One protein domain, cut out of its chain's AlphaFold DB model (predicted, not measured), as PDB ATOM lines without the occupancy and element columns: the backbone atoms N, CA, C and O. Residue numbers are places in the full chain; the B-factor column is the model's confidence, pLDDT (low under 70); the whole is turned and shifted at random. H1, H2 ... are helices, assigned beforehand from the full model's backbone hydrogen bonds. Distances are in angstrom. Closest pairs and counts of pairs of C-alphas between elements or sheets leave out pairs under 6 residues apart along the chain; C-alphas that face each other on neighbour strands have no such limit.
ATOM      1  N   LEU A  71      14.355 -43.528  98.186       89.50
ATOM      2  CA  LEU A  71      15.118 -42.492  98.894       89.50
ATOM      3  C   LEU A  71      16.530 -42.949  99.287       89.50
ATOM      4  O   LEU A  71      17.466 -42.154  99.203       89.50
ATOM      5  N   LYS A  72      16.702 -44.216  99.682       91.50
ATOM      6  CA  LYS A  72      18.031 -44.787  99.953       91.50
ATOM      7  C   LYS A  72      18.894 -44.815  98.696       91.50
ATOM      8  O   LYS A  72      20.073 -44.493  98.785       91.50
ATOM      9  N   GLU A  73      18.318 -45.164  97.545       91.00
ATOM     10  CA  GLU A  73      19.013 -45.122  96.250       91.00
ATOM     11  C   GLU A  73      19.483 -43.700  95.904       91.00
ATOM     12  O   GLU A  73      20.566 -43.530  95.354       91.00
ATOM     13  N   GLN A  74      18.722 -42.673  96.298       89.94
ATOM     14  CA  GLN A  74      19.103 -41.261  96.153       89.94
ATOM     15  C   GLN A  74      20.086 -40.762  97.234       89.94
ATOM     16  O   GLN A  74      20.409 -39.576  97.276       89.94
ATOM     17  N   GLY A  75      20.557 -41.634  98.131       90.62
ATOM     18  CA  GLY A  75      21.501 -41.280  99.195       90.62
ATOM     19  C   GLY A  75      20.880 -40.549 100.390       90.62
ATOM     20  O   GLY A  75      21.610 -39.998 101.214       90.62
ATOM     21  N   VAL A  76      19.549 -40.533 100.515       89.75
ATOM     22  CA  VAL A  76      18.862 -39.952 101.674       89.75
ATOM     23  C   VAL A  76      18.810 -40.977 102.804       89.75
ATOM     24  O   VAL A  76      18.334 -42.102 102.626       89.75
ATOM     25  N   ASP A  77      19.258 -40.579 103.997       90.25
ATOM     26  CA  ASP A  77      19.089 -41.400 105.192       90.25
ATOM     27  C   ASP A  77      17.599 -41.493 105.552       90.25
ATOM     28  O   ASP A  77      16.950 -40.515 105.918       90.25
ATOM     29  N   THR A  78      17.052 -42.699 105.428       87.56
ATOM     30  CA  THR A  78      15.644 -42.995 105.726       87.56
ATOM     31  C   THR A  78      15.434 -43.497 107.151       87.56
ATOM     32  O   THR A  78      14.325 -43.904 107.519       87.56
ATOM     33  N   THR A  79      16.481 -43.476 107.979       88.06
ATOM     34  CA  THR A  79      16.413 -43.893 109.378       88.06
ATOM     35  C   THR A  79      15.395 -43.041 110.135       88.06
ATOM     36  O   THR A  79      15.444 -41.816 110.158       88.06
ATOM     37  N   GLY A  80      14.414 -43.702 110.753       84.31
ATOM     38  CA  GLY A  80      13.320 -43.035 111.466       84.31
ATOM     39  C   GLY A  80      12.124 -42.618 110.598       84.31
ATOM     40  O   GLY A  80      11.130 -42.144 111.149       84.31
ATOM     41  N   MET A  81      12.158 -42.839 109.278       87.19
ATOM     42  CA  MET A  81      11.004 -42.597 108.406       87.19
ATOM     43  C   MET A  81       9.993 -43.749 108.467       87.19
ATOM     44  O   MET A  81      10.336 -44.937 108.413       87.19
ATOM     45  N   TYR A  82       8.709 -43.398 108.534       87.88
ATOM     46  CA  TYR A  82       7.617 -44.366 108.445       87.88
ATOM     47  C   TYR A  82       7.290 -44.713 106.990       87.88
ATOM     48  O   TYR A  82       7.338 -43.825 106.144       87.88
ATOM     49  N   PRO A  83       6.867 -45.953 106.682       85.88
ATOM     50  CA  PRO A  83       6.280 -46.244 105.377       85.88
ATOM     51  C   PRO A  83       5.029 -45.380 105.165       85.88
ATOM     52  O   PRO A  83       4.343 -45.017 106.129       85.88
ATOM     53  N   MET A  84       4.715 -45.071 103.907       84.50
ATOM     54  CA  MET A  84       3.749 -44.025 103.550       84.50
ATOM     55  C   MET A  84       2.370 -44.278 104.174       84.50
ATOM     56  O   MET A  84       1.820 -43.395 104.824       84.50
ATOM     57  N   GLY A  85       1.882 -45.523 104.155       81.88
ATOM     58  CA  GLY A  85       0.598 -45.873 104.781       81.88
ATOM     59  C   GLY A  85       0.543 -45.655 106.303       81.88
ATOM     60  O   GLY A  85      -0.500 -45.289 106.848       81.88
ATOM     61  N   ARG A  86       1.664 -45.824 107.022       83.56
ATOM     62  CA  ARG A  86       1.716 -45.519 108.464       83.56
ATOM     63  C   ARG A  86       1.772 -44.012 108.700       83.56
ATOM     64  O   ARG A  86       1.094 -43.530 109.607       83.56
ATOM     65  N   ALA A  87       2.533 -43.281 107.887       86.19
ATOM     66  CA  ALA A  87       2.577 -41.821 107.943       86.19
ATOM     67  C   ALA A  87       1.186 -41.207 107.691       86.19
ATOM     68  O   ALA A  87       0.735 -40.369 108.471       86.19
ATOM     69  N   GLU A  88       0.459 -41.700 106.685       84.12
ATOM     70  CA  GLU A  88      -0.924 -41.310 106.388       84.12
ATOM     71  C   GLU A  88      -1.864 -41.560 107.570       84.12
ATOM     72  O   GLU A  88      -2.659 -40.690 107.923       84.12
ATOM     73  N   SER A  89      -1.764 -42.723 108.223       84.81
ATOM     74  CA  SER A  89      -2.593 -43.040 109.392       84.81
ATOM     75  C   SER A  89      -2.348 -42.072 110.553       84.81
ATOM     76  O   SER A  89      -3.298 -41.555 111.145       84.81
ATOM     77  N   VAL A  90      -1.079 -41.783 110.857       88.50
ATOM     78  CA  VAL A  90      -0.707 -40.822 111.906       88.50
ATOM     79  C   VAL A  90      -1.225 -39.425 111.559       88.50
ATOM     80  O   VAL A  90      -1.822 -38.762 112.410       88.50
ATOM     81  N   MET A  91      -1.067 -39.001 110.304       88.56
ATOM     82  CA  MET A  91      -1.533 -37.697 109.839       88.56
ATOM     83  C   MET A  91      -3.062 -37.591 109.849       88.56
ATOM     84  O   MET A  91      -3.605 -36.569 110.261       88.56
ATOM     85  N   SER A  92      -3.772 -38.657 109.477       86.44
ATOM     86  CA  SER A  92      -5.234 -38.731 109.538       86.44
ATOM     87  C   SER A  92      -5.743 -38.560 110.971       86.44
ATOM     88  O   SER A  92      -6.647 -37.759 111.223       86.44
ATOM     89  N   GLN A  93      -5.114 -39.235 111.936       87.31
ATOM     90  CA  GLN A  93      -5.450 -39.083 113.351       87.31
ATOM     91  C   GLN A  93      -5.138 -37.677 113.871       87.31
ATOM     92  O   GLN A  93      -5.951 -37.101 114.597       87.31
ATOM     93  N   LEU A  94      -3.987 -37.108 113.494       86.25
ATOM     94  CA  LEU A  94      -3.637 -35.732 113.840       86.25
ATOM     95  C   LEU A  94      -4.679 -34.756 113.284       86.25
ATOM     96  O   LEU A  94      -5.226 -33.952 114.036       86.25
ATOM     97  N   ALA A  95      -5.017 -34.871 112.001       87.00
ATOM     98  CA  ALA A  95      -6.014 -34.035 111.346       87.00
ATOM     99  C   ALA A  95      -7.385 -34.152 112.021       87.00
ATOM    100  O   ALA A  95      -8.028 -33.134 112.267       87.00
ATOM    101  N   TYR A  96      -7.814 -35.367 112.377       85.69
ATOM    102  CA  TYR A  96      -9.066 -35.585 113.099       85.69
ATOM    103  C   TYR A  96      -9.068 -34.871 114.460       85.69
ATOM    104  O   TYR A  96     -10.008 -34.144 114.785       85.69
ATOM    105  N   ARG A  97      -7.983 -35.003 115.233       83.06
ATOM    106  CA  ARG A  97      -7.835 -34.343 116.543       83.06
ATOM    107  C   ARG A  97      -7.815 -32.821 116.429       83.06
ATOM    108  O   ARG A  97      -8.417 -32.141 117.258       83.06
ATOM    109  N   VAL A  98      -7.153 -32.294 115.402       83.50
ATOM    110  CA  VAL A  98      -7.079 -30.855 115.134       83.50
ATOM    111  C   VAL A  98      -8.451 -30.323 114.714       83.50
ATOM    112  O   VAL A  98      -8.934 -29.370 115.319       83.50
ATOM    113  N   LYS A  99      -9.105 -30.934 113.718       82.31
ATOM    114  CA  LYS A  99     -10.357 -30.426 113.129       82.31
ATOM    115  C   LYS A  99     -11.542 -30.493 114.090       82.31
ATOM    116  O   LYS A  99     -12.258 -29.512 114.231       82.31
ATOM    117  N   TYR A 100     -11.723 -31.619 114.776       78.50
ATOM    118  CA  TYR A 100     -12.918 -31.851 115.593       78.50
ATOM    119  C   TYR A 100     -12.737 -31.485 117.073       78.50
ATOM    120  O   TYR A 100     -13.643 -31.724 117.864       78.50
ATOM    121  N   ARG A 101     -11.575 -30.924 117.463       66.25
ATOM    122  CA  ARG A 101     -11.256 -30.371 118.805       66.25
ATOM    123  C   ARG A 101     -11.605 -31.277 120.002       66.25
ATOM    124  O   ARG A 101     -11.625 -30.818 121.138       66.25
ATOM    125  N   ARG A 102     -11.812 -32.580 119.787       63.97
ATOM    126  CA  ARG A 102     -12.403 -33.492 120.784       63.97
ATOM    127  C   ARG A 102     -11.526 -33.737 122.014       63.97
ATOM    128  O   ARG A 102     -12.008 -34.255 123.013       63.97
ATOM    129  N   SER A 103     -10.243 -33.391 121.952       65.94
ATOM    130  CA  SER A 103      -9.299 -33.690 123.032       65.94
ATOM    131  C   SER A 103      -8.434 -32.502 123.445       65.94
ATOM    132  O   SER A 103      -7.779 -32.582 124.481       65.94
ATOM    133  N   TRP A 104      -8.353 -31.439 122.638       76.56
ATOM    134  CA  TRP A 104      -7.329 -30.401 122.787       76.56
ATOM    135  C   TRP A 104      -7.937 -29.000 122.754       76.56
ATOM    136  O   TRP A 104      -8.656 -28.637 121.824       76.56
ATOM    137  N   THR A 105      -7.582 -28.191 123.751       82.81
ATOM    138  CA  THR A 105      -7.849 -26.749 123.752       82.81
ATOM    139  C   THR A 105      -6.923 -26.036 122.768       82.81
ATOM    140  O   THR A 105      -5.837 -26.525 122.449       82.81
ATOM    141  N   ASP A 106      -7.307 -24.841 122.314       83.25
ATOM    142  CA  ASP A 106      -6.489 -24.051 121.384       83.25
ATOM    143  C   ASP A 106      -5.092 -23.731 121.956       83.25
ATOM    144  O   ASP A 106      -4.078 -23.770 121.257       83.25
ATOM    145  N   LYS A 107      -5.021 -23.526 123.278       85.19
ATOM    146  CA  LYS A 107      -3.765 -23.373 124.022       85.19
ATOM    147  C   LYS A 107      -2.901 -24.640 123.964       85.19
ATOM    148  O   LYS A 107      -1.696 -24.532 123.746       85.19
ATOM    149  N   GLY A 108      -3.500 -25.821 124.130       84.75
ATOM    150  CA  GLY A 108      -2.800 -27.108 124.037       84.75
ATOM    151  C   GLY A 108      -2.278 -27.391 122.628       84.75
ATOM    152  O   GLY A 108      -1.132 -27.800 122.461       84.75
ATOM    153  N   LEU A 109      -3.073 -27.072 121.608       85.56
ATOM    154  CA  LEU A 109      -2.707 -27.220 120.200       85.56
ATOM    155  C   LEU A 109      -1.537 -26.304 119.810       85.56
ATOM    156  O   LEU A 109      -0.569 -26.761 119.203       85.56
ATOM    157  N   ARG A 110      -1.563 -25.038 120.248       84.94
ATOM    158  CA  ARG A 110      -0.432 -24.109 120.092       84.94
ATOM    159  C   ARG A 110       0.825 -24.589 120.816       84.94
ATOM    160  O   ARG A 110       1.915 -24.483 120.259       84.94
ATOM    161  N   ALA A 111       0.697 -25.103 122.038       86.88
ATOM    162  CA  ALA A 111       1.833 -25.639 122.789       86.88
ATOM    163  C   ALA A 111       2.454 -26.856 122.088       86.88
ATOM    164  O   ALA A 111       3.674 -26.936 121.966       86.88
ATOM    165  N   PHE A 112       1.624 -27.756 121.562       85.69
ATOM    166  CA  PHE A 112       2.086 -28.910 120.804       85.69
ATOM    167  C   PHE A 112       2.797 -28.528 119.508       85.69
ATOM    168  O   PHE A 112       3.883 -29.035 119.253       85.69
ATOM    169  N   PHE A 113       2.238 -27.618 118.703       86.88
ATOM    170  CA  PHE A 113       2.910 -27.188 117.474       86.88
ATOM    171  C   PHE A 113       4.238 -26.496 117.764       86.88
ATOM    172  O   PHE A 113       5.229 -26.801 117.111       86.88
ATOM    173  N   LYS A 114       4.302 -25.652 118.803       86.25
ATOM    174  CA  LYS A 114       5.579 -25.099 119.275       86.25
ATOM    175  C   LYS A 114       6.565 -26.201 119.658       86.25
ATOM    176  O   LYS A 114       7.741 -26.095 119.327       86.25
ATOM    177  N   ALA A 115       6.089 -27.259 120.318       86.44
ATOM    178  CA  ALA A 115       6.929 -28.388 120.686       86.44
ATOM    179  C   ALA A 115       7.417 -29.201 119.470       86.44
ATOM    180  O   ALA A 115       8.544 -29.689 119.439       86.44
ATOM    181  N   MET A 116       6.583 -29.342 118.444       85.50
ATOM    182  CA  MET A 116       6.946 -30.038 117.213       85.50
ATOM    183  C   MET A 116       7.958 -29.241 116.390       85.50
ATOM    184  O   MET A 116       8.974 -29.803 115.996       85.50
ATOM    185  N   ILE A 117       7.716 -27.940 116.197       85.88
ATOM    186  CA  ILE A 117       8.613 -27.030 115.468       85.88
ATOM    187  C   ILE A 117       9.990 -27.038 116.118       85.88
ATOM    188  O   ILE A 117      10.974 -27.355 115.466       85.88
ATOM    189  N   ALA A 118      10.064 -26.819 117.430       84.69
ATOM    190  CA  ALA A 118      11.360 -26.811 118.085       84.69
ATOM    191  C   ALA A 118      12.032 -28.201 118.106       84.69
ATOM    192  O   ALA A 118      13.252 -28.263 118.031       84.69
ATOM    193  N   ARG A 119      11.292 -29.322 118.085       82.69
ATOM    194  CA  ARG A 119      11.900 -30.645 117.833       82.69
ATOM    195  C   ARG A 119      12.506 -30.743 116.427       82.69
ATOM    196  O   ARG A 119      13.591 -31.300 116.300       82.69
ATOM    197  N   MET A 120      11.807 -30.258 115.401       80.81
ATOM    198  CA  MET A 120      12.275 -30.295 114.008       80.81
ATOM    199  C   MET A 120      13.482 -29.378 113.788       80.81
ATOM    200  O   MET A 120      14.446 -29.788 113.154       80.81
ATOM    201  N   ASP A 121      13.469 -28.194 114.399       81.62
ATOM    202  CA  ASP A 121      14.553 -27.210 114.333       81.62
ATOM    203  C   ASP A 121      15.735 -27.553 115.266       81.62
ATOM    204  O   ASP A 121      16.695 -26.792 115.372       81.62
ATOM    205  N   GLY A 122      15.664 -28.664 116.010       78.06
ATOM    206  CA  GLY A 122      16.676 -29.043 117.005       78.06
ATOM    207  C   GLY A 122      16.751 -28.108 118.225       78.06
ATOM    208  O   GLY A 122      17.682 -28.194 119.029       78.06
TER     209      GLY A 122
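What this domain is: This is residues 71 to 122 of the 189 residues of an uncharacterized protein of Parageobacillus toebii (UniProt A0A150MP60). A free tail, residues 71 to 81, sticks out before two helices, H1 and H2, which form an open V: the chain folds back at the link between them, and the helices come near each other close to that link. The printed part has 52 residues with two named helices, H1 then H2, and no named strand; the class is all helix. It is flat and only just loose, close to extended, with a radius of gyration of the C-alphas of 14.4 A and spans of 42 by 26 by 11 A.

Where its parts are: Residues 71 to 83 hold no named element. H1, residues 84 to 99, begins at C-alpha 84 (3.749, -44.025, 103.550) and is 21.8 A long. H2, residues 106 to 120, is 21.1 A long and ends at C-alpha 120 (12.275, -30.295, 114.008).

How they stand to each other: H1 and H2 are close but not clearly touching; their closest C-alphas, of Val 98 and Leu 109, are 7.6 A apart. They run opposite ways at a shallow tilt of 31 degrees. In both, every O i to N i+4 pair is within hydrogen-bond range.

The domain as a whole: The farthest C-alphas, of Glu 73 and Thr 105, are 42.6 A apart. The printed part has no cut, and the link from H1 to H2 is short. Residues 101 to 103 have pLDDT under 70.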